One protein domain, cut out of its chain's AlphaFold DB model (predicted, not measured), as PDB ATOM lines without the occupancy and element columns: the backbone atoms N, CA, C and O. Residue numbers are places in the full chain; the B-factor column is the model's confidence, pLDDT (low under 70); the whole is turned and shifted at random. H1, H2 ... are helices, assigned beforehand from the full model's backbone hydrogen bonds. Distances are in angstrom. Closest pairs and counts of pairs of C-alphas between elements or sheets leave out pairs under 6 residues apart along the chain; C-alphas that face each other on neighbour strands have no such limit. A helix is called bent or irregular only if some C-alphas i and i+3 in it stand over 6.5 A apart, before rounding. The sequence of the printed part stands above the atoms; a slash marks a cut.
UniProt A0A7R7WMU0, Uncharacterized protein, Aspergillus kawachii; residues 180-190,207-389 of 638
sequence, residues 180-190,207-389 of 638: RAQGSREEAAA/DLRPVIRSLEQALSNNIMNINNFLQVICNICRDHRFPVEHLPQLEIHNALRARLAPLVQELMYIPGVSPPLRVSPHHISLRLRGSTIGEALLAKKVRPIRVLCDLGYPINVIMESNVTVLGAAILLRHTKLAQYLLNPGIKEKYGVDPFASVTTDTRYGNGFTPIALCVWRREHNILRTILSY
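This is residues 180 to 190 and 207 to 389 of the 638 residues of an uncharacterized protein of Aspergillus kawachii (UniProt A0A7R7WMU0). Short helices make a flat body: at one end the helical hairpins H9 with H10 and H12 with H13 pack side by side as a small four-helix bundle, the hairpin H7 and H8 lies in the middle, and at the other end stand the hairpin H2 and H3, short H4 and the long, kinked H5. H1 packs on the bundle at H10. The printed part has 194 residues, with thirteen named helices, H1 to H13 in chain order, and no named strand: its class is all helix. It is compact, with a radius of gyration of the C-alphas of 17.5 A, and spans 50 by 46 by 23 A.

H5, residues 252 to 268, has a kink of 47 degrees near residue 262. With residues 252 to 256 alone it touches H2, residues 209 to 220; the closest C-alphas are those of Ile 212 and Ile 252, 6.8 A apart. H2 forms a hairpin with H3, residues 229 to 239, at a shallow tilt of 22 degrees, closest at C-alphas 214 and 236, 6.8 A. H8, residues 302 to 310, touches H3 (closest C-alphas 230 and 304, 6.6 A) and H4, residues 244 to 249 (closest C-alphas 248 and 310, 6.9 A). H8 forms a hairpin with H7, residues 292 to 298, closest at C-alphas 296 and 304, 6.2 A. The hub is H9, residues 325 to 331. With 3 pairs of C-alphas within 8 A each, it only just touches H7 (closest C-alphas 297 and 329, 6.6 A) and H6, residues 281 to 287 (closest C-alphas 281 and 331, 5.7 A). H9 forms a hairpin with H10, residues 335 to 342 (closest C-alphas 329 and 338, 5.5 A), and touches H12, residues 370 to 377 (closest C-alphas 327 and 370, 6.2 A). H13, residues 380 to 388, forms a hairpin with H12 (closest C-alphas 374 and 383, 5.7 A) and touches H10 (closest C-alphas 339 and 382, 6.3 A). H1, residues 180 to 190, touches H10, closest at C-alphas 190 and 336, 6.0 A. H11, residues 344 to 350, is close to but not clearly touching H10, closest at C-alphas 341 and 347, 6.5 A. Every O i to N i+4 pair is within hydrogen-bond range except in H5 (11 of 13), H4 (0 of 2; O i to N i+3, 2 of 3) and H6 (1 of 3; 2 of 4).

H1 begins at C-alpha 180, (216.118, 229.170, 113.380). H5 runs 23.5 A from C-alpha 252 at (215.612, 231.863, 153.644); H2 is 15.9 A long, H1 15.5 A and H3 15.3 A. H13 ends at C-alpha 388, (216.923, 237.265, 115.091). H4, H5 and H6 are irregular, but only just: C-alphas 245 and 248 are 7.0 A apart, 259 and 262 6.9 A, 282 and 285 6.7 A.

The two C-alphas farthest apart, those of Asp 207 and Gly 365, are 54.8 A apart. Residues 191 to 206 are not printed, and the gap from C-alpha 190 to C-alpha 207 is 31.9 A. The links H5 to H6, H8 to H9 and H11 to H12 are long. The mean pLDDT of the printed part is 72.8; 62 residues are under 70, among them 180 to 190, 259 to 278 and 362 to 367.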
ATOM      1  N   ARG A 180     216.604 229.154 111.987       33.47
ATOM      2  CA  ARG A 180     216.118 229.170 113.380       33.47
ATOM      3  C   ARG A 180     216.724 228.016 114.191       33.47
ATOM      4  O   ARG A 180     217.148 228.227 115.327       33.47
ATOM      5  N   ALA A 181     216.860 226.842 113.573       32.66
ATOM      6  CA  ALA A 181     217.511 225.666 114.145       32.66
ATOM      7  C   ALA A 181     219.027 225.859 114.342       32.66
ATOM      8  O   ALA A 181     219.609 225.337 115.295       32.66
ATOM      9  N   GLN A 182     219.686 226.633 113.475       36.03
ATOM     10  CA  GLN A 182     221.115 226.926 113.592       36.03
ATOM     11  C   GLN A 182     221.409 227.897 114.744       36.03
ATOM     12  O   GLN A 182     222.346 227.665 115.511       36.03
ATOM     13  N   GLY A 183     220.560 228.920 114.926       34.78
ATOM     14  CA  GLY A 183     220.577 229.801 116.100       34.78
ATOM     15  C   GLY A 183     220.345 229.030 117.401       34.78
ATOM     16  O   GLY A 183     221.170 229.105 118.311       34.78
ATOM     17  N   SER A 184     219.319 228.170 117.448       43.09
ATOM     18  CA  SER A 184     219.045 227.340 118.629       43.09
ATOM     19  C   SER A 184     220.159 226.330 118.930       43.09
ATOM     20  O   SER A 184     220.372 225.969 120.083       43.09
ATOM     21  N   ARG A 185     220.897 225.858 117.914       43.91
ATOM     22  CA  ARG A 185     221.993 224.889 118.084       43.91
ATOM     23  C   ARG A 185     223.270 225.537 118.620       43.91
ATOM     24  O   ARG A 185     223.960 224.916 119.426       43.91
ATOM     25  N   GLU A 186     223.578 226.768 118.213       44.09
ATOM     26  CA  GLU A 186     224.671 227.555 118.806       44.09
ATOM     27  C   GLU A 186     224.326 228.035 120.226       44.09
ATOM     28  O   GLU A 186     225.186 228.000 121.107       44.09
ATOM     29  N   GLU A 187     223.066 228.407 120.473       45.41
ATOM     30  CA  GLU A 187     222.543 228.777 121.797       45.41
ATOM     31  C   GLU A 187     222.566 227.591 122.775       45.41
ATOM     32  O   GLU A 187     223.127 227.711 123.867       45.41
ATOM     33  N   ALA A 188     222.077 226.419 122.355       48.00
ATOM     34  CA  ALA A 188     222.134 225.187 123.143       48.00
ATOM     35  C   ALA A 188     223.577 224.702 123.375       48.00
ATOM     36  O   ALA A 188     223.880 224.125 124.417       48.00
ATOM     37  N   ALA A 189     224.496 224.951 122.434       49.69
ATOM     38  CA  ALA A 189     225.917 224.650 122.618       49.69
ATOM     39  C   ALA A 189     226.593 225.599 123.624       49.69
ATOM     40  O   ALA A 189     227.490 225.173 124.355       49.69
ATOM     41  N   ALA A 190     226.180 226.870 123.685       47.81
ATOM     42  CA  ALA A 190     226.653 227.811 124.697       47.81
ATOM     43  C   ALA A 190     226.148 227.428 126.097       47.81
ATOM     44  O   ALA A 190     226.940 227.430 127.040       47.81
ATOM     45  N   ASP A 207     218.573 216.668 152.561       74.94
ATOM     46  CA  ASP A 207     218.485 217.547 153.727       74.94
ATOM     47  C   ASP A 207     219.000 218.950 153.381       74.94
ATOM     48  O   ASP A 207     220.181 219.149 153.095       74.94
ATOM     49  N   LEU A 208     218.096 219.929 153.431       76.06
ATOM     50  CA  LEU A 208     218.372 221.339 153.146       76.06
ATOM     51  C   LEU A 208     218.855 222.115 154.383       76.06
ATOM     52  O   LEU A 208     219.367 223.229 154.259       76.06
ATOM     53  N   ARG A 209     218.733 221.540 155.591       77.50
ATOM     54  CA  ARG A 209     219.092 222.202 156.860       77.50
ATOM     55  C   ARG A 209     220.557 222.664 156.932       77.50
ATOM     56  O   ARG A 209     220.780 223.741 157.486       77.50
ATOM     57  N   PRO A 210     221.559 221.921 156.413       80.69
ATOM     58  CA  PRO A 210     222.956 222.362 156.440       80.69
ATOM     59  C   PRO A 210     223.194 223.634 155.616       80.69
ATOM     60  O   PRO A 210     223.849 224.558 156.096       80.69
ATOM     61  N   VAL A 211     222.597 223.705 154.420       79.62
ATOM     62  CA  VAL A 211     222.675 224.865 153.517       79.62
ATOM     63  C   VAL A 211     222.033 226.081 154.176       79.62
ATOM     64  O   VAL A 211     222.658 227.137 154.268       79.62
ATOM     65  N   ILE A 212     220.808 225.910 154.683       76.81
ATOM     66  CA  ILE A 212     220.035 226.971 155.342       76.81
ATOM     67  C   ILE A 212     220.814 227.521 156.542       76.81
ATOM     68  O   ILE A 212     220.988 228.731 156.640       76.81
ATOM     69  N   ARG A 213     221.389 226.652 157.385       81.50
ATOM     70  CA  ARG A 213     222.180 227.067 158.553       81.50
ATOM     71  C   ARG A 213     223.439 227.847 158.167       81.50
ATOM     72  O   ARG A 213     223.767 228.833 158.819       81.50
ATOM     73  N   SER A 214     224.161 227.424 157.127       82.44
ATOM     74  CA  SER A 214     225.348 228.150 156.655       82.44
ATOM     75  C   SER A 214     224.994 229.515 156.062       82.44
ATOM     76  O   SER A 214     225.715 230.484 156.302       82.44
ATOM     77  N   LEU A 215     223.875 229.615 155.339       78.44
ATOM     78  CA  LEU A 215     223.357 230.886 154.824       78.44
ATOM     79  C   LEU A 215     222.887 231.809 155.965       78.44
ATOM     80  O   LEU A 215     223.235 232.988 155.977       78.44
ATOM     81  N   GLU A 216     222.179 231.276 156.963       78.00
ATOM     82  CA  GLU A 216     221.783 231.978 158.196       78.00
ATOM     83  C   GLU A 216     222.995 232.506 158.962       78.00
ATOM     84  O   GLU A 216     222.998 233.652 159.408       78.00
ATOM     85  N   GLN A 217     224.045 231.695 159.080       80.62
ATOM     86  CA  GLN A 217     225.275 232.073 159.767       80.62
ATOM     87  C   GLN A 217     226.049 233.155 158.999       80.62
ATOM     88  O   GLN A 217     226.595 234.087 159.596       80.62
ATOM     89  N   ALA A 218     226.082 233.072 157.666       74.69
ATOM     90  CA  ALA A 218     226.657 234.121 156.830       74.69
ATOM     91  C   ALA A 218     225.887 235.442 156.986       74.69
ATOM     92  O   ALA A 218     226.506 236.505 157.094       74.69
ATOM     93  N   LEU A 219     224.550 235.373 157.057       70.00
ATOM     94  CA  LEU A 219     223.686 236.519 157.334       70.00
ATOM     95  C   LEU A 219     223.939 237.079 158.738       70.00
ATOM     96  O   LEU A 219     224.169 238.275 158.877       70.00
ATOM     97  N   SER A 220     223.948 236.255 159.784       73.38
ATOM     98  CA  SER A 220     224.088 236.717 161.173       73.38
ATOM     99  C   SER A 220     225.426 237.399 161.442       73.38
ATOM    100  O   SER A 220     225.476 238.380 162.181       73.38
ATOM    101  N   ASN A 221     226.503 236.923 160.815       72.25
ATOM    102  CA  ASN A 221     227.856 237.394 161.104       72.25
ATOM    103  C   ASN A 221     228.208 238.738 160.442       72.25
ATOM    104  O   ASN A 221     229.295 239.256 160.686       72.25
ATOM    105  N   ASN A 222     227.326 239.308 159.610       64.25
ATOM    106  CA  ASN A 222     227.557 240.579 158.905       64.25
ATOM    107  C   ASN A 222     228.851 240.600 158.050       64.25
ATOM    108  O   ASN A 222     229.410 241.657 157.774       64.25
ATOM    109  N   ILE A 223     229.333 239.422 157.635       62.88
ATOM    110  CA  ILE A 223     230.561 239.243 156.835       62.88
ATOM    111  C   ILE A 223     230.327 239.638 155.366       62.88
ATOM    112  O   ILE A 223     231.272 239.978 154.648       62.88
ATOM    113  N   MET A 224     229.069 239.586 154.918       68.25
ATOM    114  CA  MET A 224     228.670 239.885 153.545       68.25
ATOM    115  C   MET A 224     228.633 241.396 153.298       68.25
ATOM    116  O   MET A 224     227.835 242.112 153.896       68.25
ATOM    117  N   ASN A 225     229.489 241.857 152.390       64.19
ATOM    118  CA  ASN A 225     229.513 243.208 151.838       64.19
ATOM    119  C   ASN A 225     229.329 243.154 150.313       64.19
ATOM    120  O   ASN A 225     229.385 242.075 149.719       64.19
ATOM    121  N   ILE A 226     229.158 244.316 149.677       57.81
ATOM    122  CA  ILE A 226     228.894 244.459 148.233       57.81
ATOM    123  C   ILE A 226     229.938 243.769 147.326       57.81
ATOM    124  O   ILE A 226     229.621 243.399 146.199       57.81
ATOM    125  N   ASN A 227     231.155 243.525 147.830       57.38
ATOM    126  CA  ASN A 227     232.263 242.960 147.058       57.38
ATOM    127  C   ASN A 227     232.355 241.428 147.174       57.38
ATOM    128  O   ASN A 227     232.837 240.777 146.247       57.38
ATOM    129  N   ASN A 228     231.927 240.837 148.299       66.88
ATOM    130  CA  ASN A 228     232.173 239.421 148.611       66.88
ATOM    131  C   ASN A 228     230.908 238.552 148.747       66.88
ATOM    132  O   ASN A 228     231.029 237.327 148.789       66.88
ATOM    133  N   PHE A 229     229.709 239.139 148.807       68.38
ATOM    134  CA  PHE A 229     228.500 238.406 149.198       68.38
ATOM    135  C   PHE A 229     228.146 237.245 148.256       68.38
ATOM    136  O   PHE A 229     227.857 236.145 148.721       68.38
ATOM    137  N   LEU A 230     228.247 237.424 146.936       63.91
ATOM    138  CA  LEU A 230     227.997 236.331 145.984       63.91
ATOM    139  C   LEU A 230     229.066 235.261 146.029       63.91
ATOM    140  O   LEU A 230     228.743 234.095 145.835       63.91
ATOM    141  N   GLN A 231     230.321 235.632 146.288       67.44
ATOM    142  CA  GLN A 231     231.381 234.647 146.461       67.44
ATOM    143  C   GLN A 231     231.066 233.757 147.667       67.44
ATOM    144  O   GLN A 231     231.206 232.542 147.579       67.44
ATOM    145  N   VAL A 232     230.581 234.349 148.764       72.06
ATOM    146  CA  VAL A 232     230.151 233.622 149.965       72.06
ATOM    147  C   VAL A 232     228.951 232.722 149.661       72.06
ATOM    148  O   VAL A 232     229.008 231.532 149.959       72.06
ATOM    149  N   ILE A 233     227.903 233.237 149.009       74.25
ATOM    150  CA  ILE A 233     226.710 232.447 148.647       74.25
ATOM    151  C   ILE A 233     227.070 231.303 147.690       74.25
ATOM    152  O   ILE A 233     226.664 230.165 147.917       74.25
ATOM    153  N   CYS A 234     227.866 231.571 146.650       69.38
ATOM    154  CA  CYS A 234     228.299 230.558 145.686       69.38
ATOM    155  C   CYS A 234     229.180 229.490 146.342       69.38
ATOM    156  O   CYS A 234     229.010 228.313 146.038       69.38
ATOM    157  N   ASN A 235     230.082 229.876 147.253       73.19
ATOM    158  CA  ASN A 235     230.903 228.927 148.007       73.19
ATOM    159  C   ASN A 235     230.031 228.036 148.897       73.19
ATOM    160  O   ASN A 235     230.164 226.824 148.830       73.19
ATOM    161  N   ILE A 236     229.077 228.610 149.639       75.00
ATOM    162  CA  ILE A 236     228.154 227.839 150.484       75.00
ATOM    163  C   ILE A 236     227.333 226.859 149.638       75.00
ATOM    164  O   ILE A 236     227.233 225.682 149.976       75.00
ATOM    165  N   CYS A 237     226.773 227.310 148.511       72.50
ATOM    166  CA  CYS A 237     226.006 226.431 147.627       72.50
ATOM    167  C   CYS A 237     226.880 225.312 147.041       72.50
ATOM    168  O   CYS A 237     226.437 224.170 146.955       72.50
ATOM    169  N   ARG A 238     228.134 225.613 146.681       72.69
ATOM    170  CA  ARG A 238     229.098 224.619 146.188       72.69
ATOM    171  C   ARG A 238     229.467 223.599 147.266       72.69
ATOM    172  O   ARG A 238     229.397 222.402 147.001       72.69
ATOM    173  N   ASP A 239     229.815 224.057 148.466       77.94
ATOM    174  CA  ASP A 239     230.249 223.211 149.584       77.94
ATOM    175  C   ASP A 239     229.164 222.209 149.993       77.94
ATOM    176  O   ASP A 239     229.454 221.055 150.310       77.94
ATOM    177  N   HIS A 240     227.899 222.626 149.914       77.06
ATOM    178  CA  HIS A 240     226.748 221.787 150.249       77.06
ATOM    179  C   HIS A 240     226.100 221.086 149.049       77.06
ATOM    180  O   HIS A 240     225.042 220.481 149.209       77.06
ATOM    181  N   ARG A 241     226.704 221.151 147.852       70.50
ATOM    182  CA  ARG A 241     226.139 220.586 146.608       70.50
ATOM    183  C   ARG A 241     224.684 221.015 146.362       70.50
ATOM    184  O   ARG A 241     223.864 220.231 145.896       70.50
ATOM    185  N   PHE A 242     224.356 222.252 146.712       70.62
ATOM    186  CA  PHE A 242     223.030 222.810 146.517       70.62
ATOM    187  C   PHE A 242     222.951 223.494 145.141       70.62
ATOM    188  O   PHE A 242     223.762 224.394 144.870       70.62
ATOM    189  N   PRO A 243     221.996 223.108 144.275       66.81
ATOM    190  CA  PRO A 243     221.819 223.754 142.986       66.81
ATOM    191  C   PRO A 243     221.261 225.162 143.211       66.81
ATOM    192  O   PRO A 243     220.177 225.343 143.763       66.81
ATOM    193  N   VAL A 244     222.019 226.181 142.797       65.62
ATOM    194  CA  VAL A 244     221.696 227.593 143.074       65.62
ATOM    195  C   VAL A 244     220.349 227.989 142.476       65.62
ATOM    196  O   VAL A 244     219.650 228.830 143.026       65.62
ATOM    197  N   GLU A 245     219.946 227.362 141.379       60.91
ATOM    198  CA  GLU A 245     218.655 227.606 140.740       60.91
ATOM    199  C   GLU A 245     217.440 227.296 141.624       60.91
ATOM    200  O   GLU A 245     216.370 227.862 141.413       60.91
ATOM    201  N   HIS A 246     217.619 226.448 142.641       70.88
ATOM    202  CA  HIS A 246     216.605 226.127 143.639       70.88
ATOM    203  C   HIS A 246     216.689 227.058 144.859       70.88
ATOM    204  O   HIS A 246     215.852 226.978 145.756       70.88
ATOM    205  N   LEU A 247     217.660 227.983 144.906       69.56
ATOM    206  CA  LEU A 247     217.789 228.974 145.977       69.56
ATOM    207  C   LEU A 247     216.507 229.799 146.155       69.56
ATOM    208  O   LEU A 247     216.116 229.952 147.307       69.56
ATOM    209  N   PRO A 248     215.809 230.261 145.092       65.56
ATOM    210  CA  PRO A 248     214.528 230.961 145.221       65.56
ATOM    211  C   PRO A 248     213.422 230.163 145.921       65.56
ATOM    212  O   PRO A 248     212.465 230.754 146.409       65.56
ATOM    213  N   GLN A 249     213.545 228.835 145.981       69.62
ATOM    214  CA  GLN A 249     212.559 227.947 146.600       69.62
ATOM    215  C   GLN A 249     212.771 227.796 148.114       69.62
ATOM    216  O   GLN A 249     211.891 227.293 148.809       69.62
ATOM    217  N   LEU A 250     213.928 228.212 148.645       72.12
ATOM    218  CA  LEU A 250     214.198 228.157 150.079       72.12
ATOM    219  C   LEU A 250     213.515 229.324 150.800       72.12
ATOM    220  O   LEU A 250     213.646 230.472 150.389       72.12
ATOM    221  N   GLU A 251     212.900 229.067 151.956       70.88
ATOM    222  CA  GLU A 251     212.274 230.115 152.785       70.88
ATOM    223  C   GLU A 251     213.255 231.247 153.157       70.88
ATOM    224  O   GLU A 251     212.892 232.423 153.200       70.88
ATOM    225  N   ILE A 252     214.537 230.907 153.342       69.56
ATOM    226  CA  ILE A 252     215.612 231.863 153.644       69.56
ATOM    227  C   ILE A 252     215.920 232.824 152.483       69.56
ATOM    228  O   ILE A 252     216.526 233.875 152.697       69.56
ATOM    229  N   HIS A 253     215.495 232.517 151.255       67.81
ATOM    230  CA  HIS A 253     215.745 233.351 150.080       67.81
ATOM    231  C   HIS A 253     215.159 234.753 150.221       67.81
ATOM    232  O   HIS A 253     215.828 235.732 149.899       67.81
ATOM    233  N   ASN A 254     213.951 234.872 150.770       68.25
ATOM    234  CA  ASN A 254     213.327 236.174 150.994       68.25
ATOM    235  C   ASN A 254     214.091 236.995 152.043       68.25
ATOM    236  O   ASN A 254     214.234 238.206 151.890       68.25
ATOM    237  N   ALA A 255     214.652 236.342 153.066       70.50
ATOM    238  CA  ALA A 255     215.502 236.994 154.062       70.50
ATOM    239  C   ALA A 255     216.853 237.434 153.470       70.50
ATOM    240  O   ALA A 255     217.315 238.544 153.745       70.50
ATOM    241  N   LEU A 256     217.460 236.601 152.616       68.38
ATOM    242  CA  LEU A 256     218.651 236.949 151.834       68.38
ATOM    243  C   LEU A 256     218.364 238.159 150.941       68.38
ATOM    244  O   LEU A 256     219.076 239.155 151.018       68.38
ATOM    245  N   ARG A 257     217.286 238.109 150.154       69.31
ATOM    246  CA  ARG A 257     216.858 239.188 149.261       69.31
ATOM    247  C   ARG A 257     216.602 240.486 150.020       69.31
ATOM    248  O   ARG A 257     217.140 241.513 149.632       69.31
ATOM    249  N   ALA A 258     215.852 240.452 151.120       70.69
ATOM    250  CA  ALA A 258     215.555 241.640 151.921       70.69
ATOM    251  C   ALA A 258     216.817 242.281 152.520       70.69
ATOM    252  O   ALA A 258     216.948 243.502 152.540       70.69
ATOM    253  N   ARG A 259     217.774 241.465 152.982       67.31
ATOM    254  CA  ARG A 259     219.024 241.959 153.571       67.31
ATOM    255  C   ARG A 259     220.032 242.442 152.530       67.31
ATOM    256  O   ARG A 259     220.806 243.352 152.814       67.31
ATOM    257  N   LEU A 260     220.027 241.839 151.346       66.06
ATOM    258  CA  LEU A 260     220.916 242.197 150.242       66.06
ATOM    259  C   LEU A 260     220.346 243.319 149.368       66.06
ATOM    260  O   LEU A 260     221.125 243.992 148.705       66.06
ATOM    261  N   ALA A 261     219.033 243.571 149.398       66.00
ATOM    262  CA  ALA A 261     218.374 244.651 148.664       66.00
ATOM    263  C   ALA A 261     219.080 246.019 148.787       66.00
ATOM    264  O   ALA A 261     219.346 246.610 147.744       66.00
ATOM    265  N   PRO A 262     219.466 246.517 149.983       64.75
ATOM    266  CA  PRO A 262     220.209 247.778 150.091       64.75
ATOM    267  C   PRO A 262     221.609 247.724 149.454       64.75
ATOM    268  O   PRO A 262     222.032 248.698 148.845       64.75
ATOM    269  N   LEU A 263     222.311 246.585 149.512       63.56
ATOM    270  CA  LEU A 263     223.621 246.407 148.859       63.56
ATOM    271  C   LEU A 263     223.491 246.308 147.329       63.56
ATOM    272  O   LEU A 263     224.331 246.811 146.586       63.56
ATOM    273  N   VAL A 264     222.419 245.681 146.844       62.72
ATOM    274  CA  VAL A 264     222.050 245.659 145.422       62.72
ATOM    275  C   VAL A 264     221.668 247.066 144.954       62.72
ATOM    276  O   VAL A 264     222.049 247.465 143.859       62.72
ATOM    277  N   GLN A 265     220.996 247.854 145.793       61.97
ATOM    278  CA  GLN A 265     220.676 249.251 145.510       61.97
ATOM    279  C   GLN A 265     221.930 250.140 145.471       61.97
ATOM    280  O   GLN A 265     221.991 251.045 144.644       61.97
ATOM    281  N   GLU A 266     222.958 249.867 146.282       59.66
ATOM    282  CA  GLU A 266     224.269 250.526 146.170       59.66
ATOM    283  C   GLU A 266     224.973 250.208 144.838       59.66
ATOM    284  O   GLU A 266     225.562 251.111 144.249       59.66
ATOM    285  N   LEU A 267     224.840 248.986 144.291       57.06
ATOM    286  CA  LEU A 267     225.301 248.663 142.923       57.06
ATOM    287  C   LEU A 267     224.524 249.436 141.838       57.06
ATOM    288  O   LEU A 267     225.030 249.614 140.727       57.06
ATOM    289  N   MET A 268     223.286 249.841 142.142       53.84
ATOM    290  CA  MET A 268     222.396 250.602 141.258       53.84
ATOM    291  C   MET A 268     222.532 252.123 141.427       53.84
ATOM    292  O   MET A 268     222.013 252.870 140.595       53.84
ATOM    293  N   TYR A 269     223.162 252.607 142.501       47.78
ATOM    294  CA  TYR A 269     223.232 254.033 142.802       47.78
ATOM    295  C   TYR A 269     224.183 254.739 141.832       47.78
ATOM    296  O   TYR A 269     225.379 254.464 141.789       47.78
ATOM    297  N   ILE A 270     223.641 255.691 141.068       53.78
ATOM    298  CA  ILE A 270     224.393 256.530 140.128       53.78
ATOM    299  C   ILE A 270     224.389 257.972 140.666       53.78
ATOM    300  O   ILE A 270     223.521 258.768 140.296       53.78
ATOM    301  N   PRO A 271     225.323 258.356 141.556       40.12
ATOM    302  CA  PRO A 271     225.472 259.748 141.944       40.12
ATOM    303  C   PRO A 271     226.120 260.525 140.800       40.12
ATOM    304  O   PRO A 271     227.257 260.249 140.434       40.12
ATOM    305  N   GLY A 272     225.403 261.524 140.276       47.06
ATOM    306  CA  GLY A 272     225.962 262.637 139.503       47.06
ATOM    307  C   GLY A 272     226.900 262.223 138.368       47.06
ATOM    308  O   GLY A 272     228.115 262.184 138.550       47.06
ATOM    309  N   VAL A 273     226.343 261.987 137.176       46.38
ATOM    310  CA  VAL A 273     227.106 261.734 135.944       46.38
ATOM    311  C   VAL A 273     228.057 262.908 135.684       46.38
ATOM    312  O   VAL A 273     227.691 263.926 135.103       46.38
ATOM    313  N   SER A 274     229.293 262.777 136.166       43.69
ATOM    314  CA  SER A 274     230.347 263.761 135.966       43.69
ATOM    315  C   SER A 274     231.007 263.560 134.589       43.69
ATOM    316  O   SER A 274     231.081 262.426 134.101       43.69
ATOM    317  N   PRO A 275     231.521 264.621 133.935       42.28
ATOM    318  CA  PRO A 275     231.768 264.642 132.488       42.28
ATOM    319  C   PRO A 275     233.014 263.912 131.930       42.28
ATOM    320  O   PRO A 275     233.445 264.261 130.827       42.28
ATOM    321  N   PRO A 276     233.610 262.889 132.583       51.00
ATOM    322  CA  PRO A 276     234.425 261.950 131.813       51.00
ATOM    323  C   PRO A 276     234.165 260.473 132.153       51.00
ATOM    324  O   PRO A 276     235.102 259.682 132.273       51.00
ATOM    325  N   LEU A 277     232.912 260.024 132.235       59.19
ATOM    326  CA  LEU A 277     232.605 258.586 132.333       59.19
ATOM    327  C   LEU A 277     232.644 257.874 130.969       59.19
ATOM    328  O   LEU A 277     231.730 257.137 130.612       59.19
ATOM    329  N   ARG A 278     233.751 258.046 130.235       68.44
ATOM    330  CA  ARG A 278     233.975 257.429 128.919       68.44
ATOM    331  C   ARG A 278     233.909 255.905 129.000       68.44
ATOM    332  O   ARG A 278     234.743 255.294 129.669       68.44
ATOM    333  N   VAL A 279     232.992 255.298 128.254       73.69
ATOM    334  CA  VAL A 279     232.971 253.846 128.062       73.69
ATOM    335  C   VAL A 279     233.899 253.500 126.902       73.69
ATOM    336  O   VAL A 279     233.715 253.949 125.771       73.69
ATOM    337  N   SER A 280     234.961 252.744 127.186       75.88
ATOM    338  CA  SER A 280     235.832 252.196 126.148       75.88
ATOM    339  C   SER A 280     236.388 250.826 126.538       75.88
ATOM    340  O   SER A 280     236.571 250.567 127.729       75.88
ATOM    341  N   PRO A 281     236.736 249.973 125.556       76.50
ATOM    342  CA  PRO A 281     237.327 248.663 125.812       76.50
ATOM    343  C   PRO A 281     238.576 248.709 126.695       76.50
ATOM    344  O   PRO A 281     238.847 247.763 127.420       76.50
ATOM    345  N   HIS A 282     239.340 249.804 126.646       73.50
ATOM    346  CA  HIS A 282     240.573 249.937 127.417       73.50
ATOM    347  C   HIS A 282     240.314 250.227 128.903       73.50
ATOM    348  O   HIS A 282     241.022 249.719 129.764       73.50
ATOM    349  N   HIS A 283     239.284 251.018 129.213       75.56
ATOM    350  CA  HIS A 283     238.998 251.439 130.587       75.56
ATOM    351  C   HIS A 283     237.964 250.552 131.280       75.56
ATOM    352  O   HIS A 283     237.928 250.515 132.510       75.56
ATOM    353  N   ILE A 284     237.138 249.827 130.518       80.25
ATOM    354  CA  ILE A 284     236.043 249.046 131.094       80.25
ATOM    355  C   ILE A 284     236.554 247.935 132.018       80.25
ATOM    356  O   ILE A 284     235.992 247.734 133.088       80.25
ATOM    357  N   SER A 285     237.676 247.288 131.684       81.06
ATOM    358  CA  SER A 285     238.214 246.212 132.518       81.06
ATOM    359  C   SER A 285     238.685 246.685 133.890       81.06
ATOM    360  O   SER A 285     238.606 245.928 134.848       81.06
ATOM    361  N   LEU A 286     239.174 247.924 133.995       78.69
ATOM    362  CA  LEU A 286     239.554 248.512 135.278       78.69
ATOM    363  C   LEU A 286     238.314 248.878 136.099       78.69
ATOM    364  O   LEU A 286     238.311 248.680 137.306       78.69
ATOM    365  N   ARG A 287     237.265 249.380 135.439       77.44
ATOM    366  CA  ARG A 287     236.022 249.834 136.082       77.44
ATOM    367  C   ARG A 287     235.125 248.707 136.572       77.44
ATOM    368  O   ARG A 287     234.328 248.923 137.469       77.44
ATOM    369  N   LEU A 288     235.224 247.530 135.965       78.56
ATOM    370  CA  LEU A 288     234.489 246.354 136.424       78.56
ATOM    371  C   LEU A 288     235.113 245.738 137.686       78.56
ATOM    372  O   LEU A 288     234.429 245.005 138.398       78.56
ATOM    373  N   ARG A 289     236.382 246.042 137.994       75.62
ATOM    374  CA  ARG A 289     237.046 245.505 139.188       75.62
ATOM    375  C   ARG A 289     236.401 246.020 140.463       75.62
ATOM    376  O   ARG A 289     236.033 247.186 140.552       75.62
ATOM    377  N   GLY A 290     236.337 245.149 141.461       65.06
ATOM    378  CA  GLY A 290     235.819 245.484 142.787       65.06
ATOM    379  C   GLY A 290     234.329 245.209 142.971       65.06
ATOM    380  O   GLY A 290     233.937 244.913 144.089       65.06
ATOM    381  N   SER A 291     233.520 245.186 141.907       70.56
ATOM    382  CA  SER A 291     232.119 244.741 141.990       70.56
ATOM    383  C   SER A 291     232.006 243.251 141.679       70.56
ATOM    384  O   SER A 291     232.677 242.756 140.773       70.56
ATOM    385  N   THR A 292     231.131 242.508 142.364       68.75
ATOM    386  CA  THR A 292     231.040 241.066 142.089       68.75
ATOM    387  C   THR A 292     230.519 240.756 140.684       68.75
ATOM    388  O   THR A 292     230.986 239.812 140.048       68.75
ATOM    389  N   ILE A 293     229.594 241.569 140.164       76.00
ATOM    390  CA  ILE A 293     229.111 241.426 138.786       76.00
ATOM    391  C   ILE A 293     230.216 241.723 137.768       76.00
ATOM    392  O   ILE A 293     230.345 241.024 136.764       76.00
ATOM    393  N   GLY A 294     231.061 242.715 138.046       77.62
ATOM    394  CA  GLY A 294     232.175 243.066 137.184       77.62
ATOM    395  C   GLY A 294     233.307 242.040 137.215       77.62
ATOM    396  O   GLY A 294     233.812 241.688 136.152       77.62
ATOM    397  N   GLU A 295     233.643 241.470 138.376       74.62
ATOM    398  CA  GLU A 295     234.587 240.345 138.464       74.62
ATOM    399  C   GLU A 295     234.054 239.106 137.727       74.62
ATOM    400  O   GLU A 295     234.800 238.447 137.004       74.62
ATOM    401  N   ALA A 296     232.749 238.822 137.818       78.62
ATOM    402  CA  ALA A 296     232.121 237.739 137.062       78.62
ATOM    403  C   ALA A 296     232.199 237.969 135.542       78.62
ATOM    404  O   ALA A 296     232.562 237.056 134.792       78.62
ATOM    405  N   LEU A 297     231.934 239.200 135.093       84.06
ATOM    406  CA  LEU A 297     232.080 239.611 133.696       84.06
ATOM    407  C   LEU A 297     233.528 239.461 133.218       84.06
ATOM    408  O   LEU A 297     233.747 238.887 132.153       84.06
ATOM    409  N   LEU A 298     234.512 239.912 134.004       82.69
ATOM    410  CA  LEU A 298     235.944 239.782 133.704       82.69
ATOM    411  C   LEU A 298     236.398 238.318 133.644       82.69
ATOM    412  O   LEU A 298     237.166 237.949 132.756       82.69
ATOM    413  N   ALA A 299     235.890 237.482 134.549       77.62
ATOM    414  CA  ALA A 299     236.197 236.059 134.633       77.62
ATOM    415  C   ALA A 299     235.396 235.184 133.650       77.62
ATOM    416  O   ALA A 299     235.614 233.974 133.610       77.62
ATOM    417  N   LYS A 300     234.483 235.769 132.854       83.06
ATOM    418  CA  LYS A 300     233.577 235.057 131.928       83.06
ATOM    419  C   LYS A 300     232.687 234.024 132.630       83.06
ATOM    420  O   LYS A 300     232.376 232.982 132.056       83.06
ATOM    421  N   LYS A 301     232.295 234.293 133.878       72.88
ATOM    422  CA  LYS A 301     231.485 233.378 134.686       72.88
ATOM    423  C   LYS A 301     230.017 233.788 134.656       72.88
ATOM    424  O   LYS A 301     229.647 234.864 135.111       72.88
ATOM    425  N   VAL A 302     229.191 232.881 134.147       76.19
ATOM    426  CA  VAL A 302     227.737 233.029 134.027       76.19
ATOM    427  C   VAL A 302     227.041 232.882 135.382       76.19
ATOM    428  O   VAL A 302     226.166 233.672 135.734       76.19
ATOM    429  N   ARG A 303     227.468 231.893 136.174       70.00
ATOM    430  CA  ARG A 303     226.821 231.508 137.434       70.00
ATOM    431  C   ARG A 303     226.626 232.680 138.411       70.00
ATOM    432  O   ARG A 303     225.492 232.868 138.840       70.00
ATOM    433  N   PRO A 304     227.633 233.524 138.722       70.88
ATOM    434  CA  PRO A 304     227.431 234.669 139.616       70.88
ATOM    435  C   PRO A 304     226.418 235.696 139.089       70.88
ATOM    436  O   PRO A 304     225.717 236.316 139.883       70.88
ATOM    437  N   ILE A 305     226.321 235.861 137.764       77.56
ATOM    438  CA  ILE A 305     225.355 236.767 137.127       77.56
ATOM    439  C   ILE A 305     223.934 236.207 137.286       77.56
ATOM    440  O   ILE A 305     223.038 236.938 137.695       77.56
ATOM    441  N   ARG A 306     223.740 234.897 137.068       75.38
ATOM    442  CA  ARG A 306     222.453 234.212 137.298       75.38
ATOM    443  C   ARG A 306     221.991 234.347 138.754       75.38
ATOM    444  O   ARG A 306     220.861 234.759 138.992       75.38
ATOM    445  N   VAL A 307     222.885 234.089 139.717       71.06
ATOM    446  CA  VAL A 307     222.586 234.222 141.160       71.06
ATOM    447  C   VAL A 307     222.140 235.645 141.498       71.06
ATOM    448  O   VAL A 307     221.178 235.838 142.235       71.06
ATOM    449  N   LEU A 308     222.840 236.648 140.960       73.56
ATOM    450  CA  LEU A 308     222.495 238.056 141.143       73.56
ATOM    451  C   LEU A 308     221.083 238.366 140.658       73.56
ATOM    452  O   LEU A 308     220.307 238.984 141.386       73.56
ATOM    453  N   CYS A 309     220.752 237.930 139.445       76.88
ATOM    454  CA  CYS A 309     219.434 238.140 138.864       76.88
ATOM    455  C   CYS A 309     218.336 237.421 139.664       76.88
ATOM    456  O   CYS A 309     217.308 238.030 139.951       76.88
ATOM    457  N   ASP A 310     218.576 236.186 140.119       73.81
ATOM    458  CA  ASP A 310     217.647 235.449 140.992       73.81
ATOM    459  C   ASP A 310     217.427 236.159 142.344       73.81
ATOM    460  O   ASP A 310     216.329 236.127 142.896       73.81
ATOM    461  N   LEU A 311     218.437 236.867 142.864       69.62
ATOM    462  CA  LEU A 311     218.329 237.702 144.068       69.62
ATOM    463  C   LEU A 311     217.647 239.063 143.821       69.62
ATOM    464  O   LEU A 311     217.492 239.846 144.758       69.62
ATOM    465  N   GLY A 312     217.207 239.344 142.591       70.50
ATOM    466  CA  GLY A 312     216.476 240.558 142.229       70.50
ATOM    467  C   GLY A 312     217.329 241.677 141.626       70.50
ATOM    468  O   GLY A 312     216.864 242.814 141.582       70.50
ATOM    469  N   TYR A 313     218.551 241.392 141.165       74.75
ATOM    470  CA  TYR A 313     219.354 242.363 140.420       74.75
ATOM    471  C   TYR A 313     218.743 242.647 139.028       74.75
ATOM    472  O   TYR A 313     218.608 241.713 138.230       74.75
ATOM    473  N   PRO A 314     218.415 243.909 138.690       75.06
ATOM    474  CA  PRO A 314     217.859 244.259 137.384       75.06
ATOM    475  C   PRO A 314     218.946 244.254 136.300       75.06
ATOM    476  O   PRO A 314     219.764 245.164 136.215       75.06
ATOM    477  N   ILE A 315     218.944 243.244 135.429       81.25
ATOM    478  CA  ILE A 315     220.019 242.989 134.450       81.25
ATOM    479  C   ILE A 315     220.228 244.104 133.404       81.25
ATOM    480  O   ILE A 315     221.344 244.285 132.909       81.25
ATOM    481  N   ASN A 316     219.181 244.877 133.102       81.00
ATOM    482  CA  ASN A 316     219.229 245.998 132.154       81.00
ATOM    483  C   ASN A 316     219.714 247.312 132.783       81.00
ATOM    484  O   ASN A 316     219.818 248.317 132.082       81.00
ATOM    485  N   VAL A 317     219.987 247.345 134.093       78.69
ATOM    486  CA  VAL A 317     220.452 248.569 134.751       78.69
ATOM    487  C   VAL A 317     221.859 248.935 134.288       78.69
ATOM    488  O   VAL A 317     222.708 248.077 134.021       78.69
ATOM    489  N   ILE A 318     222.123 250.235 134.212       78.75
ATOM    490  CA  ILE A 318     223.464 250.751 133.969       78.75
ATOM    491  C   ILE A 318     224.249 250.635 135.277       78.75
ATOM    492  O   ILE A 318     223.886 251.237 136.282       78.75
ATOM    493  N   MET A 319     225.322 249.846 135.258       79.06
ATOM    494  CA  MET A 319     226.215 249.668 136.404       79.06
ATOM    495  C   MET A 319     227.037 250.940 136.670       79.06
ATOM    496  O   MET A 319     227.194 251.778 135.780       79.06
ATOM    497  N   GLU A 320     227.699 251.024 137.829       73.06
ATOM    498  CA  GLU A 320     228.678 252.083 138.163       73.06
ATOM    499  C   GLU A 320     229.750 252.287 137.068       73.06
ATOM    500  O   GLU A 320     230.222 253.395 136.809       73.06
ATOM    501  N   SER A 321     230.087 251.223 136.334       74.25
ATOM    502  CA  SER A 321     231.002 251.276 135.188       74.25
ATOM    503  C   SER A 321     230.468 252.056 133.965       74.25
ATOM    504  O   SER A 321     231.197 252.210 132.979       74.25
ATOM    505  N   ASN A 322     229.250 252.606 134.050       80.31
ATOM    506  CA  ASN A 322     228.484 253.293 133.008       80.31
ATOM    507  C   ASN A 322     228.082 252.385 131.830       80.31
ATOM    508  O   ASN A 322     227.966 252.842 130.691       80.31
ATOM    509  N   VAL A 323     227.886 251.088 132.080       83.38
ATOM    510  CA  VAL A 323     227.399 250.147 131.067       83.38
ATOM    511  C   VAL A 323     226.486 249.077 131.676       83.38
ATOM    512  O   VAL A 323     226.632 248.744 132.850       83.38
ATOM    513  N   THR A 324     225.560 248.528 130.892       87.75
ATOM    514  CA  THR A 324     224.754 247.353 131.273       87.75
ATOM    515  C   THR A 324     225.577 246.062 131.242       87.75
ATOM    516  O   THR A 324     226.664 246.012 130.659       87.75
ATOM    517  N   VAL A 325     225.056 244.984 131.835       88.88
ATOM    518  CA  VAL A 325     225.706 243.657 131.839       88.88
ATOM    519  C   VAL A 325     225.933 243.147 130.413       88.88
ATOM    520  O   VAL A 325     227.044 242.738 130.063       88.88
ATOM    521  N   LEU A 326     224.904 243.248 129.562       90.38
ATOM    522  CA  LEU A 326     224.985 242.888 128.145       90.38
ATOM    523  C   LEU A 326     226.002 243.769 127.402       90.38
ATOM    524  O   LEU A 326     226.860 243.256 126.680       90.38
ATOM    525  N   GLY A 327     225.974 245.087 127.622       90.19
ATOM    526  CA  GLY A 327     226.933 246.006 127.011       90.19
ATOM    527  C   GLY A 327     228.381 245.717 127.418       90.19
ATOM    528  O   GLY A 327     229.274 245.728 126.568       90.19
ATOM    529  N   ALA A 328     228.627 245.391 128.690       89.94
ATOM    530  CA  ALA A 328     229.943 244.987 129.181       89.94
ATOM    531  C   ALA A 328     230.429 243.697 128.508       89.94
ATOM    532  O   ALA A 328     231.575 243.642 128.057       89.94
ATOM    533  N   ALA A 329     229.562 242.686 128.389       92.38
ATOM    534  CA  ALA A 329     229.889 241.429 127.722       92.38
ATOM    535  C   ALA A 329     230.293 241.648 126.250       92.38
ATOM    536  O   ALA A 329     231.312 241.111 125.806       92.38
ATOM    537  N   ILE A 330     229.571 242.505 125.516       92.12
ATOM    538  CA  ILE A 330     229.893 242.858 124.122       92.12
ATOM    539  C   ILE A 330     231.213 243.642 124.041       92.12
ATOM    540  O   ILE A 330     232.090 243.318 123.237       92.12
ATOM    541  N   LEU A 331     231.411 244.651 124.897       89.19
ATOM    542  CA  LEU A 331     232.636 245.463 124.916       89.19
ATOM    543  C   LEU A 331     233.894 244.626 125.172       89.19
ATOM    544  O   LEU A 331     234.912 244.803 124.487       89.19
ATOM    545  N   LEU A 332     233.805 243.704 126.131       89.31
ATOM    546  CA  LEU A 332     234.865 242.761 126.482       89.31
ATOM    547  C   LEU A 332     235.059 241.651 125.435       89.31
ATOM    548  O   LEU A 332     236.035 240.910 125.529       89.31
ATOM    549  N   ARG A 333     234.195 241.565 124.410       90.88
ATOM    550  CA  ARG A 333     234.200 240.511 123.379       90.88
ATOM    551  C   ARG A 333     233.988 239.116 123.964       90.88
ATOM    552  O   ARG A 333     234.658 238.148 123.608       90.88
ATOM    553  N   HIS A 334     233.080 239.015 124.927       90.81
ATOM    554  CA  HIS A 334     232.698 237.754 125.548       90.81
ATOM    555  C   HIS A 334     231.500 237.166 124.793       90.81
ATOM    556  O   HIS A 334     230.398 237.111 125.325       90.81
ATOM    557  N   THR A 335     231.725 236.737 123.545       86.38
ATOM    558  CA  THR A 335     230.680 236.308 122.597       86.38
ATOM    559  C   THR A 335     229.714 235.290 123.199       86.38
ATOM    560  O   THR A 335     228.510 235.517 123.196       86.38
ATOM    561  N   LYS A 336     230.240 234.222 123.808       83.94
ATOM    562  CA  LYS A 336     229.412 233.161 124.394       83.94
ATOM    563  C   LYS A 336     228.620 233.627 125.618       83.94
ATOM    564  O   LYS A 336     227.485 233.213 125.798       83.94
ATOM    565  N   LEU A 337     229.198 234.503 126.445       86.25
ATOM    566  CA  LEU A 337     228.495 235.084 127.593       86.25
ATOM    567  C   LEU A 337     227.356 235.994 127.126       86.25
ATOM    568  O   LEU A 337     226.265 235.932 127.671       86.25
ATOM    569  N   ALA A 338     227.594 236.818 126.106       88.94
ATOM    570  CA  ALA A 338     226.553 237.657 125.527       88.94
ATOM    571  C   ALA A 338     225.434 236.816 124.888       88.94
ATOM    572  O   ALA A 338     224.270 237.116 125.112       88.94
ATOM    573  N   GLN A 339     225.771 235.741 124.167       85.00
ATOM    574  CA  GLN A 339     224.784 234.796 123.628       85.00
ATOM    575  C   GLN A 339     223.993 234.095 124.738       85.00
ATOM    576  O   GLN A 339     222.778 233.999 124.637       85.00
ATOM    577  N   TYR A 340     224.644 233.696 125.836       84.50
ATOM    578  CA  TYR A 340     223.951 233.158 127.009       84.50
ATOM    579  C   TYR A 340     222.947 234.162 127.598       84.50
ATOM    580  O   TYR A 340     221.821 233.794 127.907       84.50
ATOM    581  N   LEU A 341     223.328 235.440 127.740       84.75
ATOM    582  CA  LEU A 341     222.424 236.482 128.251       84.75
ATOM    583  C   LEU A 341     221.242 236.744 127.307       84.75
ATOM    584  O   LEU A 341     220.186 237.174 127.759       84.75
ATOM    585  N   LEU A 342     221.439 236.513 126.012       83.56
ATOM    586  CA  LEU A 342     220.432 236.707 124.977       83.56
ATOM    587  C   LEU A 342     219.533 235.483 124.766       83.56
ATOM    588  O   LEU A 342     218.457 235.669 124.211       83.56
ATOM    589  N   ASN A 343     219.932 234.288 125.225       81.56
ATOM    590  CA  ASN A 343     219.165 233.043 125.098       81.56
ATOM    591  C   ASN A 343     217.697 233.269 125.525       81.56
ATOM    592  O   ASN A 343     217.483 233.858 126.592       81.56
ATOM    593  N   PRO A 344     216.698 232.790 124.750       72.50
ATOM    594  CA  PRO A 344     215.278 233.008 125.030       72.50
ATOM    595  C   PRO A 344     214.877 232.742 126.485       72.50
ATOM    596  O   PRO A 344     214.213 233.580 127.089       72.50
ATOM    597  N   GLY A 345     215.360 231.654 127.097       74.19
ATOM    598  CA  GLY A 345     215.006 231.305 128.476       74.19
ATOM    599  C   GLY A 345     215.508 232.318 129.511       74.19
ATOM    600  O   GLY A 345     214.794 232.672 130.449       74.19
ATOM    601  N   ILE A 346     216.723 232.842 129.331       75.31
ATOM    602  CA  ILE A 346     217.319 233.861 130.212       75.31
ATOM    603  C   ILE A 346     216.704 235.232 129.934       75.31
ATOM    604  O   ILE A 346     216.378 235.972 130.869       75.31
ATOM    605  N   LYS A 347     216.512 235.549 128.653       79.12
ATOM    606  CA  LYS A 347     215.881 236.776 128.183       79.12
ATOM    607  C   LYS A 347     214.472 236.926 128.747       79.12
ATOM    608  O   LYS A 347     214.160 237.985 129.277       79.12
ATOM    609  N   GLU A 348     213.646 235.888 128.664       75.12
ATOM    610  CA  GLU A 348     212.273 235.886 129.180       75.12
ATOM    611  C   GLU A 348     212.240 235.902 130.709       75.12
ATOM    612  O   GLU A 348     211.512 236.697 131.298       75.12
ATOM    613  N   LYS A 349     213.080 235.089 131.367       77.19
ATOM    614  CA  LYS A 349     213.104 234.995 132.833       77.19
ATOM    615  C   LYS A 349     213.524 236.300 133.515       77.19
ATOM    616  O   LYS A 349     212.965 236.649 134.553       77.19
ATOM    617  N   TYR A 350     214.523 236.999 132.974       77.00
ATOM    618  CA  TYR A 350     215.096 238.197 133.605       77.00
ATOM    619  C   TYR A 350     214.807 239.501 132.853       77.00
ATOM    620  O   TYR A 350     215.230 240.567 133.301       77.00
ATOM    621  N   GLY A 351     214.097 239.430 131.726       77.56
ATOM    622  CA  GLY A 351     213.714 240.584 130.918       77.56
ATOM    623  C   GLY A 351     214.878 241.255 130.189       77.56
ATOM    624  O   GLY A 351     214.862 242.473 130.065       77.56
ATOM    625  N   VAL A 352     215.906 240.519 129.745       79.44
ATOM    626  CA  VAL A 352     217.066 241.111 129.041       79.44
ATOM    627  C   VAL A 352     216.600 241.798 127.752       79.44
ATOM    628  O   VAL A 352     216.002 241.160 126.889       79.44
ATOM    629  N   ASP A 353     216.889 243.089 127.593       80.44
ATOM    630  CA  ASP A 353     216.511 243.825 126.383       80.44
ATOM    631  C   ASP A 353     217.690 243.875 125.382       80.44
ATOM    632  O   ASP A 353     218.710 244.519 125.660       80.44
ATOM    633  N   PRO A 354     217.585 243.214 124.208       80.44
ATOM    634  CA  PRO A 354     218.631 243.220 123.181       80.44
ATOM    635  C   PRO A 354     218.733 244.544 122.401       80.44
ATOM    636  O   PRO A 354     219.651 244.708 121.591       80.44
ATOM    637  N   PHE A 355     217.818 245.487 122.629       82.75
ATOM    638  CA  PHE A 355     217.696 246.752 121.905       82.75
ATOM    639  C   PHE A 355     217.867 247.989 122.796       82.75
ATOM    640  O   PHE A 355     218.181 249.064 122.275       82.75
ATOM    641  N   ALA A 356     217.709 247.854 124.117       81.12
ATOM    642  CA  ALA A 356     217.867 248.949 125.073       81.12
ATOM    643  C   ALA A 356     219.250 249.610 125.015       81.12
ATOM    644  O   ALA A 356     220.273 248.969 124.770       81.12
ATOM    645  N   SER A 357     219.304 250.907 125.333       82.19
ATOM    646  CA  SER A 357     220.581 251.607 125.485       82.19
ATOM    647  C   SER A 357     221.443 250.947 126.562       82.19
ATOM    648  O   SER A 357     221.012 250.734 127.691       82.19
ATOM    649  N   VAL A 358     222.700 250.682 126.227       83.12
ATOM    650  CA  VAL A 358     223.653 250.015 127.114       83.12
ATOM    651  C   VAL A 358     224.480 250.979 127.955       83.12
ATOM    652  O   VAL A 358     225.222 250.524 128.813       83.12
ATOM    653  N   THR A 359     224.436 252.288 127.696       79.69
ATOM    654  CA  THR A 359     225.280 253.288 128.376       79.69
ATOM    655  C   THR A 359     224.639 254.674 128.360       79.69
ATOM    656  O   THR A 359     223.869 254.994 127.452       79.69
ATOM    657  N   THR A 360     225.009 255.523 129.324       74.62
ATOM    658  CA  THR A 360     224.661 256.954 129.319       74.62
ATOM    659  C   THR A 360     225.699 257.834 128.608       74.62
ATOM    660  O   THR A 360     225.537 259.050 128.561       74.62
ATOM    661  N   ASP A 361     226.783 257.268 128.058       72.38
ATOM    662  CA  ASP A 361     227.815 258.036 127.344       72.38
ATOM    663  C   ASP A 361     227.254 258.683 126.060       72.38
ATOM    664  O   ASP A 361     227.019 258.016 125.051       72.38
ATOM    665  N   THR A 362     227.056 260.003 126.094       61.94
ATOM    666  CA  THR A 362     226.389 260.789 125.039       61.94
ATOM    667  C   THR A 362     227.302 261.229 123.896       61.94
ATOM    668  O   THR A 362     226.831 261.859 122.947       61.94
ATOM    669  N   ARG A 363     228.604 260.897 123.926       59.38
ATOM    670  CA  ARG A 363     229.582 261.345 122.908       59.38
ATOM    671  C   ARG A 363     229.233 260.937 121.473       59.38
ATOM    672  O   ARG A 363     229.805 261.490 120.541       59.38
ATOM    673  N   TYR A 364     228.319 259.987 121.302       53.84
ATOM    674  CA  TYR A 364     227.940 259.420 120.010       53.84
ATOM    675  C   TYR A 364     226.423 259.503 119.729       53.84
ATOM    676  O   TYR A 364     225.924 258.795 118.858       53.84
ATOM    677  N   GLY A 365     225.687 260.381 120.431       53.03
ATOM    678  CA  GLY A 365     224.227 260.533 120.308       53.03
ATOM    679  C   GLY A 365     223.439 259.746 121.365       53.03
ATOM    680  O   GLY A 365     224.022 259.311 122.354       53.03
ATOM    681  N   ASN A 366     222.120 259.599 121.170       52.34
ATOM    682  CA  ASN A 366     221.106 259.068 122.109       52.34
ATOM    683  C   ASN A 366     221.359 257.617 122.614       52.34
ATOM    684  O   ASN A 366     220.570 256.730 122.293       52.34
ATOM    685  N   GLY A 367     222.448 257.348 123.343       62.19
ATOM    686  CA  GLY A 367     222.814 256.034 123.899       62.19
ATOM    687  C   GLY A 367     223.415 255.045 122.884       62.19
ATOM    688  O   GLY A 367     223.019 255.012 121.719       62.19
ATOM    689  N   PHE A 368     224.392 254.223 123.288       76.00
ATOM    690  CA  PHE A 368     224.821 253.081 122.460       76.00
ATOM    691  C   PHE A 368     223.819 251.944 122.593       76.00
ATOM    692  O   PHE A 368     223.449 251.585 123.702       76.00
ATOM    693  N   THR A 369     223.452 251.321 121.483       86.06
ATOM    694  CA  THR A 369     222.656 250.090 121.476       86.06
ATOM    695  C   THR A 369     223.581 248.870 121.408       86.06
ATOM    696  O   THR A 369     224.747 249.002 120.997       86.06
ATOM    697  N   PRO A 370     223.109 247.666 121.779       89.00
ATOM    698  CA  PRO A 370     223.876 246.435 121.624       89.00
ATOM    699  C   PRO A 370     224.319 246.229 120.172       89.00
ATOM    700  O   PRO A 370     225.467 245.861 119.930       89.00
ATOM    701  N   ILE A 371     223.465 246.584 119.203       90.12
ATOM    702  CA  ILE A 371     223.767 246.568 117.763       90.12
ATOM    703  C   ILE A 371     224.971 247.460 117.436       90.12
ATOM    704  O   ILE A 371     225.944 246.995 116.836       90.12
ATOM    705  N   ALA A 372     224.955 248.725 117.871       88.00
ATOM    706  CA  ALA A 372     226.055 249.657 117.623       88.00
ATOM    707  C   ALA A 372     227.374 249.184 118.261       88.00
ATOM    708  O   ALA A 372     228.439 249.303 117.650       88.00
ATOM    709  N   LEU A 373     227.319 248.600 119.466       88.88
ATOM    710  CA  LEU A 373     228.491 247.991 120.101       88.88
ATOM    711  C   LEU A 373     229.011 246.779 119.325       88.88
ATOM    712  O   LEU A 373     230.227 246.635 119.187       88.88
ATOM    713  N   CYS A 374     228.125 245.933 118.800       92.50
ATOM    714  CA  CYS A 374     228.527 244.780 118.002       92.50
ATOM    715  C   CYS A 374     229.227 245.212 116.711       92.50
ATOM    716  O   CYS A 374     230.277 244.661 116.389       92.50
ATOM    717  N   VAL A 375     228.724 246.243 116.022       91.50
ATOM    718  CA  VAL A 375     229.398 246.826 114.847       91.50
ATOM    719  C   VAL A 375     230.756 247.416 115.235       91.50
ATOM    720  O   VAL A 375     231.760 247.164 114.570       91.50
ATOM    721  N   TRP A 376     230.828 248.144 116.351       88.56
ATOM    722  CA  TRP A 376     232.078 248.746 116.816       88.56
ATOM    723  C   TRP A 376     233.148 247.710 117.192       88.56
ATOM    724  O   TRP A 376     234.332 247.882 116.885       88.56
ATOM    725  N   ARG A 377     232.744 246.632 117.873       90.06
ATOM    726  CA  ARG A 377     233.630 245.554 118.345       90.06
ATOM    727  C   ARG A 377     233.798 244.416 117.342       90.06
ATOM    728  O   ARG A 377     234.644 243.556 117.579       90.06
ATOM    729  N   ARG A 378     233.074 244.464 116.218       91.56
ATOM    730  CA  ARG A 378     233.047 243.442 115.159       91.56
ATOM    731  C   ARG A 378     232.557 242.085 115.671       91.56
ATOM    732  O   ARG A 378     233.036 241.034 115.256       91.56
ATOM    733  N   GLU A 379     231.605 242.110 116.598       92.25
ATOM    734  CA  GLU A 379     230.982 240.920 117.181       92.25
ATOM    735  C   GLU A 379     229.767 240.498 116.343       92.25
ATOM    736  O   GLU A 379     228.614 240.655 116.742       92.25
ATOM    737  N   HIS A 380     230.034 239.984 115.141       91.75
ATOM    738  CA  HIS A 380     228.997 239.610 114.174       91.75
ATOM    739  C   HIS A 380     228.087 238.474 114.665       91.75
ATOM    740  O   HIS A 380     226.897 238.491 114.376       91.75
ATOM    741  N   ASN A 381     228.605 237.524 115.448       89.62
ATOM    742  CA  ASN A 381     227.788 236.428 115.983       89.62
ATOM    743  C   ASN A 381     226.717 236.957 116.945       89.62
ATOM    744  O   ASN A 381     225.550 236.609 116.819       89.62
ATOM    745  N   ILE A 382     227.093 237.879 117.841       90.38
ATOM    746  CA  ILE A 382     226.142 238.530 118.754       90.38
ATOM    747  C   ILE A 382     225.163 239.399 117.956       90.38
ATOM    748  O   ILE A 382     223.966 239.376 118.222       90.38
ATOM    749  N   LEU A 383     225.648 240.132 116.946       92.50
ATOM    750  CA  LEU A 383     224.784 240.926 116.070       92.50
ATOM    751  C   LEU A 383     223.735 240.055 115.367       92.50
ATOM    752  O   LEU A 383     222.584 240.461 115.264       92.50
ATOM    753  N   ARG A 384     224.116 238.860 114.905       89.12
ATOM    754  CA  ARG A 384     223.201 237.901 114.274       89.12
ATOM    755  C   ARG A 384     222.114 237.447 115.250       89.12
ATOM    756  O   ARG A 384     220.950 237.523 114.879       89.12
ATOM    757  N   THR A 385     222.490 237.089 116.480       84.31
ATOM    758  CA  THR A 385     221.553 236.741 117.565       84.31
ATOM    759  C   THR A 385     220.629 237.907 117.937       84.31
ATOM    760  O   THR A 385     219.442 237.719 118.156       84.31
ATOM    761  N   ILE A 386     221.125 239.146 117.977       84.00
ATOM    762  CA  ILE A 386     220.262 240.306 118.254       84.00
ATOM    763  C   ILE A 386     219.259 240.523 117.111       84.00
ATOM    764  O   ILE A 386     218.081 240.761 117.361       84.00
ATOM    765  N   LEU A 387     219.707 240.409 115.856       81.62
ATOM    766  CA  LEU A 387     218.847 240.593 114.687       81.62
ATOM    767  C   LEU A 387     217.790 239.488 114.531       81.62
ATOM    768  O   LEU A 387     216.762 239.752 113.916       81.62
ATOM    769  N   SER A 388     217.986 238.284 115.079       79.62
ATOM    770  CA  SER A 388     216.923 237.265 115.091       79.62
ATOM    771  C   SER A 388     215.762 237.611 116.027       79.62
ATOM    772  O   SER A 388     214.678 237.065 115.850       79.62
ATOM    773  N   TYR A 389     215.953 238.531 116.982       74.31
ATOM    774  CA  TYR A 389     214.874 239.051 117.834       74.31
ATOM    775  C   TYR A 389     214.177 240.294 117.257       74.31
ATOM    776  O   TYR A 389     213.263 240.820 117.893       74.31
TER     777      TYR A 389